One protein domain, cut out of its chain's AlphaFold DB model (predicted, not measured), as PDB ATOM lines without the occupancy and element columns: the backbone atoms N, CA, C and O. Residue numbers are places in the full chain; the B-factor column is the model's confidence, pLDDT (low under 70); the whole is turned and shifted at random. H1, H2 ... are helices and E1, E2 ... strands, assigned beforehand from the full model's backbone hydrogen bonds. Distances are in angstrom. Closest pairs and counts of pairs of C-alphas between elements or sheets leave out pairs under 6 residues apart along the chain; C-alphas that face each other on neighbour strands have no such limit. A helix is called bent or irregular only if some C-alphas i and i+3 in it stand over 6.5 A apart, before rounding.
ATOM      1  N   THR A  17     -17.953  32.233 -30.491       85.88
ATOM      2  CA  THR A  17     -16.978  33.211 -30.983       85.88
ATOM      3  C   THR A  17     -16.378  34.000 -29.834       85.88
ATOM      4  O   THR A  17     -17.116  34.554 -29.023       85.88
ATOM      5  N   PHE A  18     -15.054  34.147 -29.820       85.69
ATOM      6  CA  PHE A  18     -14.355  35.036 -28.896       85.69
ATOM      7  C   PHE A  18     -13.671  36.158 -29.676       85.69
ATOM      8  O   PHE A  18     -12.789  35.902 -30.493       85.69
ATOM      9  N   ALA A  19     -14.081  37.410 -29.448       84.44
ATOM     10  CA  ALA A  19     -13.545  38.585 -30.147       84.44
ATOM     11  C   ALA A  19     -13.473  38.407 -31.684       84.44
ATOM     12  O   ALA A  19     -12.472  38.755 -32.310       84.44
ATOM     13  N   GLN A  20     -14.553  37.863 -32.267       82.94
ATOM     14  CA  GLN A  20     -14.715  37.535 -33.696       82.94
ATOM     15  C   GLN A  20     -13.886  36.336 -34.206       82.94
ATOM     16  O   GLN A  20     -13.903  36.051 -35.399       82.94
ATOM     17  N   VAL A  21     -13.199  35.598 -33.328       85.12
ATOM     18  CA  VAL A  21     -12.523  34.338 -33.670       85.12
ATOM     19  C   VAL A  21     -13.469  33.167 -33.372       85.12
ATOM     20  O   VAL A  21     -13.881  33.025 -32.218       85.12
ATOM     21  N   PRO A  22     -13.834  32.329 -34.361       87.19
ATOM     22  CA  PRO A  22     -14.662  31.147 -34.129       87.19
ATOM     23  C   PRO A  22     -13.870  30.054 -33.394       87.19
ATOM     24  O   PRO A  22     -12.733  29.735 -33.763       87.19
ATOM     25  N   LEU A  23     -14.475  29.497 -32.344       86.75
ATOM     26  CA  LEU A  23     -13.879  28.550 -31.402       86.75
ATOM     27  C   LEU A  23     -14.874  27.448 -31.024       86.75
ATOM     28  O   LEU A  23     -16.083  27.668 -30.980       86.75
ATOM     29  N   CYS A  24     -14.359  26.260 -30.704       88.38
ATOM     30  CA  CYS A  24     -15.165  25.239 -30.033       88.38
ATOM     31  C   CYS A  24     -15.362  25.590 -28.551       88.38
ATOM     32  O   CYS A  24     -14.525  26.296 -27.986       88.38
ATOM     33  N   GLU A  25     -16.392  25.029 -27.913       86.25
ATOM     34  CA  GLU A  25     -16.754  25.320 -26.510       86.25
ATOM     35  C   GLU A  25     -15.566  25.211 -25.554       86.25
ATOM     36  O   GLU A  25     -15.286  26.150 -24.823       86.25
ATOM     37  N   LEU A  26     -14.787  24.125 -25.649       86.31
ATOM     38  CA  LEU A  26     -13.624  23.908 -24.784       86.31
ATOM     39  C   LEU A  26     -12.640  25.092 -24.798       86.31
ATOM     40  O   LEU A  26     -12.278  25.622 -23.754       86.31
ATOM     41  N   HIS A  27     -12.212  25.523 -25.985       87.81
ATOM     42  CA  HIS A  27     -11.221  26.590 -26.109       87.81
ATOM     43  C   HIS A  27     -11.821  27.976 -25.884       87.81
ATOM     44  O   HIS A  27     -11.115  28.888 -25.455       87.81
ATOM     45  N   HIS A  28     -13.111  28.145 -26.180       89.12
ATOM     46  CA  HIS A  28     -13.836  29.348 -25.806       89.12
ATOM     47  C   HIS A  28     -13.816  29.522 -24.283       89.12
ATOM     48  O   HIS A  28     -13.430  30.586 -23.799       89.12
ATOM     49  N   ASP A  29     -14.135  28.465 -23.538       90.00
ATOM     50  CA  ASP A  29     -14.174  28.489 -22.079       90.00
ATOM     51  C   ASP A  29     -12.786  28.656 -21.462       90.00
ATOM     52  O   ASP A  29     -12.624  29.476 -20.560       90.00
ATOM     53  N   GLU A  30     -11.755  27.979 -21.978       89.81
ATOM     54  CA  GLU A  30     -10.371  28.188 -21.528       89.81
ATOM     55  C   GLU A  30      -9.941  29.654 -21.681       89.81
ATOM     56  O   GLU A  30      -9.455  30.272 -20.729       89.81
ATOM     57  N   ILE A  31     -10.164  30.246 -22.861       89.31
ATOM     58  CA  ILE A  31      -9.823  31.649 -23.121       89.31
ATOM     59  C   ILE A  31     -10.673  32.580 -22.253       89.31
ATOM     60  O   ILE A  31     -10.168  33.597 -21.765       89.31
ATOM     61  N   TRP A  32     -11.947  32.261 -22.034       88.62
ATOM     62  CA  TRP A  32     -12.834  33.040 -21.178       88.62
ATOM     63  C   TRP A  32     -12.359  33.035 -19.724       88.62
ATOM     64  O   TRP A  32     -12.250  34.094 -19.104       88.62
ATOM     65  N   VAL A  33     -11.992  31.867 -19.197       89.00
ATOM     66  CA  VAL A  33     -11.452  31.701 -17.845       89.00
ATOM     67  C   VAL A  33     -10.113  32.417 -17.697       89.00
ATOM     68  O   VAL A  33      -9.934  33.136 -16.712       89.00
ATOM     69  N   GLU A  34      -9.192  32.294 -18.659       88.31
ATOM     70  CA  GLU A  34      -7.931  33.053 -18.670       88.31
ATOM     71  C   GLU A  34      -8.188  34.560 -18.671       88.31
ATOM     72  O   GLU A  34      -7.547  35.313 -17.941       88.31
ATOM     73  N   THR A  35      -9.137  35.016 -19.490       85.88
ATOM     74  CA  THR A  35      -9.493  36.432 -19.612       85.88
ATOM     75  C   THR A  35     -10.099  36.955 -18.316       85.88
ATOM     76  O   THR A  35      -9.690  38.010 -17.832       85.88
ATOM     77  N   ARG A  36     -11.010  36.197 -17.701       86.56
ATOM     78  CA  ARG A  36     -11.588  36.532 -16.399       86.56
ATOM     79  C   ARG A  36     -10.507  36.590 -15.325       86.56
ATOM     80  O   ARG A  36     -10.438  37.579 -14.609       86.56
ATOM     81  N   HIS A  37      -9.628  35.591 -15.243       82.75
ATOM     82  CA  HIS A  37      -8.518  35.599 -14.288       82.75
ATOM     83  C   HIS A  37      -7.569  36.770 -14.509       82.75
ATOM     84  O   HIS A  37      -7.161  37.395 -13.534       82.75
ATOM     85  N   TYR A  38      -7.247  37.088 -15.761       81.44
ATOM     86  CA  TYR A  38      -6.416  38.233 -16.106       81.44
ATOM     87  C   TYR A  38      -7.024  39.530 -15.579       81.44
ATOM     88  O   TYR A  38      -6.339  40.255 -14.871       81.44
ATOM     89  N   TYR A  39      -8.307  39.793 -15.840       78.25
ATOM     90  CA  TYR A  39      -8.965  41.014 -15.362       78.25
ATOM     91  C   TYR A  39      -9.199  41.029 -13.846       78.25
ATOM     92  O   TYR A  39      -9.059  42.081 -13.230       78.25
ATOM     93  N   THR A  40      -9.472  39.884 -13.218       78.19
ATOM     94  CA  THR A  40      -9.615  39.792 -11.756       78.19
ATOM     95  C   THR A  40      -8.275  39.978 -11.034       78.19
ATOM     96  O   THR A  40      -8.224  40.630  -9.997       78.19
ATOM     97  N   LYS A  41      -7.175  39.430 -11.571       68.19
ATOM     98  CA  LYS A  41      -5.819  39.548 -10.997       68.19
ATOM     99  C   LYS A  41      -5.045  40.775 -11.484       68.19
ATOM    100  O   LYS A  41      -3.941  41.022 -11.000       68.19
ATOM    101  N   HIS A  42      -5.610  41.572 -12.395       56.47
ATOM    102  CA  HIS A  42      -4.982  42.772 -12.971       56.47
ATOM    103  C   HIS A  42      -4.635  43.859 -11.944       56.47
ATOM    104  O   HIS A  42      -3.980  44.837 -12.278       56.47
ATOM    105  N   GLN A  43      -4.994  43.665 -10.675       53.62
ATOM    106  CA  GLN A  43      -4.544  44.511  -9.576       53.62
ATOM    107  C   GLN A  43      -3.043  44.378  -9.242       53.62
ATOM    108  O   GLN A  43      -2.548  45.203  -8.483       53.62
ATOM    109  N   GLN A  44      -2.298  43.397  -9.779       53.34
ATOM    110  CA  GLN A  44      -0.883  43.176  -9.403       53.34
ATOM    111  C   GLN A  44       0.069  42.870 -10.577       53.34
ATOM    112  O   GLN A  44       1.059  42.168 -10.404       53.34
ATOM    113  N   GLY A  45      -0.204  43.389 -11.778       55.47
ATOM    114  CA  GLY A  45       0.704  43.206 -12.920       55.47
ATOM    115  C   GLY A  45       0.593  41.807 -13.523       55.47
ATOM    116  O   GLY A  45       1.528  41.016 -13.489       55.47
ATOM    117  N   ALA A  46      -0.585  41.493 -14.066       55.56
ATOM    118  CA  ALA A  46      -0.805  40.221 -14.737       55.56
ATOM    119  C   ALA A  46       0.113  40.107 -15.965       55.56
ATOM    120  O   ALA A  46      -0.056  40.826 -16.956       55.56
ATOM    121  N   ASP A  47       1.088  39.205 -15.863       60.97
ATOM    122  CA  ASP A  47       2.063  38.933 -16.907       60.97
ATOM    123  C   ASP A  47       1.356  38.428 -18.172       60.97
ATOM    124  O   ASP A  47       0.385  37.665 -18.131       60.97
ATOM    125  N   ARG A  48       1.846  38.853 -19.332       58.03
ATOM    126  CA  ARG A  48       1.359  38.385 -20.631       58.03
ATOM    127  C   ARG A  48       1.539  36.867 -20.774       58.03
ATOM    128  O   ARG A  48       0.817  36.247 -21.559       58.03
ATOM    129  N   ASP A  49       2.441  36.274 -19.997       66.06
ATOM    130  CA  ASP A  49       2.664  34.832 -19.927       66.06
ATOM    131  C   ASP A  49       1.560  34.049 -19.195       66.06
ATOM    132  O   ASP A  49       1.468  32.835 -19.362       66.06
ATOM    133  N   THR A  50       0.630  34.704 -18.484       72.50
ATOM    134  CA  THR A  50      -0.468  34.004 -17.786       72.50
ATOM    135  C   THR A  50      -1.662  33.652 -18.677       72.50
ATOM    136  O   THR A  50      -2.671  33.166 -18.168       72.50
ATOM    137  N   ARG A  51      -1.614  33.947 -19.984       82.12
ATOM    138  CA  ARG A  51      -2.729  33.701 -20.923       82.12
ATOM    139  C   ARG A  51      -2.298  32.910 -22.165       82.12
ATOM    140  O   ARG A  51      -2.367  33.435 -23.288       82.12
ATOM    141  N   PRO A  52      -1.776  31.684 -21.998       84.50
ATOM    142  CA  PRO A  52      -1.239  30.897 -23.102       84.50
ATOM    143  C   PRO A  52      -2.268  30.595 -24.199       84.50
ATOM    144  O   PRO A  52      -1.883  30.563 -25.369       84.50
ATOM    145  N   GLN A  53      -3.554  30.414 -23.883       86.88
ATOM    146  CA  GLN A  53      -4.578  30.139 -24.899       86.88
ATOM    147  C   GLN A  53      -4.997  31.403 -25.645       86.88
ATOM    148  O   GLN A  53      -5.039  31.405 -26.877       86.88
ATOM    149  N   TYR A  54      -5.216  32.512 -24.934       86.88
ATOM    150  CA  TYR A  54      -5.492  33.801 -25.572       86.88
ATOM    151  C   TYR A  54      -4.359  34.207 -26.526       86.88
ATOM    152  O   TYR A  54      -4.622  34.673 -27.632       86.88
ATOM    153  N   ARG A  55      -3.090  33.968 -26.155       86.31
ATOM    154  CA  ARG A  55      -1.930  34.267 -27.016       86.31
ATOM    155  C   ARG A  55      -1.965  33.543 -28.361       86.31
ATOM    156  O   ARG A  55      -1.471  34.100 -29.338       86.31
ATOM    157  N   LYS A  56      -2.554  32.347 -28.434       86.69
ATOM    158  CA  LYS A  56      -2.682  31.600 -29.696       86.69
ATOM    159  C   LYS A  56      -3.616  32.315 -30.675       86.69
ATOM    160  O   LYS A  56      -3.328  32.332 -31.866       86.69
ATOM    161  N   ILE A  57      -4.686  32.953 -30.186       86.19
ATOM    162  CA  ILE A  57      -5.658  33.688 -31.020       86.19
ATOM    163  C   ILE A  57      -5.395  35.198 -31.106       86.19
ATOM    164  O   ILE A  57      -6.035  35.868 -31.912       86.19
ATOM    165  N   ASP A  58      -4.476  35.748 -30.305       86.00
ATOM    166  CA  ASP A  58      -4.209  37.193 -30.195       86.00
ATOM    167  C   ASP A  58      -3.950  37.832 -31.571       86.00
ATOM    168  O   ASP A  58      -4.487  38.887 -31.893       86.00
ATOM    169  N   SER A  59      -3.212  37.142 -32.444       80.25
ATOM    170  CA  SER A  59      -2.923  37.594 -33.811       80.25
ATOM    171  C   SER A  59      -4.134  37.590 -34.757       80.25
ATOM    172  O   SER A  59      -4.086  38.243 -35.798       80.25
ATOM    173  N   LEU A  60      -5.215  36.889 -34.414       82.81
ATOM    174  CA  LEU A  60      -6.458  36.833 -35.189       82.81
ATOM    175  C   LEU A  60      -7.453  37.911 -34.754       82.81
ATOM    176  O   LEU A  60      -8.285  38.350 -35.549       82.81
ATOM    177  N   ILE A  61      -7.340  38.404 -33.525       83.62
ATOM    178  CA  ILE A  61      -8.228  39.428 -32.980       83.62
ATOM    179  C   ILE A  61      -7.938  40.788 -33.637       83.62
ATOM    180  O   ILE A  61      -6.806  41.276 -33.647       83.62
ATOM    181  N   HIS A  62      -8.975  41.431 -34.183       75.69
ATOM    182  CA  HIS A  62      -8.836  42.628 -35.022       75.69
ATOM    183  C   HIS A  62      -8.132  43.804 -34.317       75.69
ATOM    184  O   HIS A  62      -7.188  44.390 -34.848       75.69
ATOM    185  N   TRP A  63      -8.529  44.117 -33.082       74.00
ATOM    186  CA  TRP A  63      -7.936  45.217 -32.316       74.00
ATOM    187  C   TRP A  63      -6.496  44.928 -31.871       74.00
ATOM    188  O   TRP A  63      -5.684  45.851 -31.792       74.00
ATOM    189  N   SER A  64      -6.134  43.660 -31.664       74.50
ATOM    190  CA  SER A  64      -4.748  43.291 -31.367       74.50
ATOM    191  C   SER A  64      -3.843  43.439 -32.593       74.50
ATOM    192  O   SER A  64      -2.740  43.977 -32.485       74.50
ATOM    193  N   ARG A  65      -4.336  43.093 -33.793       66.38
ATOM    194  CA  ARG A  65      -3.631  43.360 -35.060       66.38
ATOM    195  C   ARG A  65      -3.367  44.853 -35.279       66.38
ATOM    196  O   ARG A  65      -2.258  45.207 -35.681       66.38
ATOM    197  N   LYS A  66      -4.337  45.718 -34.956       67.75
ATOM    198  CA  LYS A  66      -4.174  47.185 -35.001       67.75
ATOM    199  C   LYS A  66      -3.125  47.671 -33.993       67.75
ATOM    200  O   LYS A  66      -2.239  48.433 -34.360       67.75
ATOM    201  N   ARG A  67      -3.163  47.171 -32.752       65.75
ATOM    202  CA  ARG A  67      -2.169  47.484 -31.705       65.75
ATOM    203  C   ARG A  67      -0.747  47.049 -32.080       65.75
ATOM    204  O   ARG A  67       0.201  47.733 -31.724       65.75
ATOM    205  N   MET A  68      -0.589  45.930 -32.791       60.94
ATOM    206  CA  MET A  68       0.716  45.418 -33.239       60.94
ATOM    207  C   MET A  68       1.191  45.993 -34.588       60.94
ATOM    208  O   MET A  68       2.173  45.496 -35.134       60.94
ATOM    209  N   GLY A  69       0.501  46.990 -35.157       59.53
ATOM    210  CA  GLY A  69       0.894  47.620 -36.426       59.53
ATOM    211  C   GLY A  69       0.781  46.710 -37.658       59.53
ATOM    212  O   GLY A  69       1.434  46.958 -38.666       59.53
TER     213      GLY A  69
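Overview. This is residues 17 to 69 of the 72 residues of an uncharacterized protein of Paenibacillus sp. FSL H8-0548 (UniProt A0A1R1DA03). Picture one long helix, H1, with the short helix H2 packed crosswise on its first half and the small helix H3 beyond H2, away from H1. Near the foot of H1 the printed part begins with a small fold-back at the strand E1, while at the other end of H1 residues 39 to 45 stick out. The printed part has 53 residues, with one named strand and three named helices in the order E1, H1, H2, H3, and its class is mostly helix. The whole is compact, with a radius of gyration of the C-alphas of 11.3 A, yet flat in outline, spanning 30 by 30 by 14 A.

Along the chain. Start at Thr 17 and go on to E1, residues 21 to 23, which runs 6.4 A from its first to its last C-alpha. Find C-alpha 25 at (-16.754, 25.320, -26.510); from there H1, residues 25 to 44, runs 29.4 A to C-alpha 44 at (-0.883, 43.176, -9.403). Near residue 38 you will find a kink of 26 degrees in H1. H1 is also irregular, with C-alphas 40 and 43 standing 7.3 A apart. Next comes H2, residues 52 to 58, 9.9 A long. Last is H3, residues 62 to 67, 8.9 A long, which ends with C-alpha 67 at (-2.169, 47.484, -31.705).

Arrangement. Look first at residues 17 to 18, which pair antiparallel with residues 21 to 22 of E1; E1 pairs with no named strand. E1 and H1 meet only through their link. The closest C-alphas of E1 and H2 are those of Val 21 and Ile 57, 7.4 A apart. With residues 27 to 35 alone, H1 touches H2, and their closest C-alphas, those of Ile 31 and Tyr 54, are 5.4 A apart. The lines of H1 and H2 are about perpendicular, at 78 degrees, that of H1 being a rough one. H2 and H3 are close but not clearly touching, their closest C-alphas being those of Asp 58 and Ser 64, 6.2 A apart. Their lines are about perpendicular too, at 87 degrees. H3 is apart from both H1 and E1. In the backbone of H3 every O i to N i+4 pair is within hydrogen-bond range; in H1 it is 14 of 16 pairs, and in H2 it is 1 of 3, beside 2 of 4 O i to N i+3 pairs.

Size, cuts and confidence. Measure the greatest distance from C-alpha 24 to C-alpha 44, the two farthest apart, at 30.8 A. The printed part runs from 17 to 69 and has no cut. The links from E1 to H1 and from H2 to H3 are tight, and the link from H1 to H2, with 7 residues, is short. The mean pLDDT of the printed part is 78.1; look for low confidence, under 70, in residues 41 to 49 and 65 to 69 of this model.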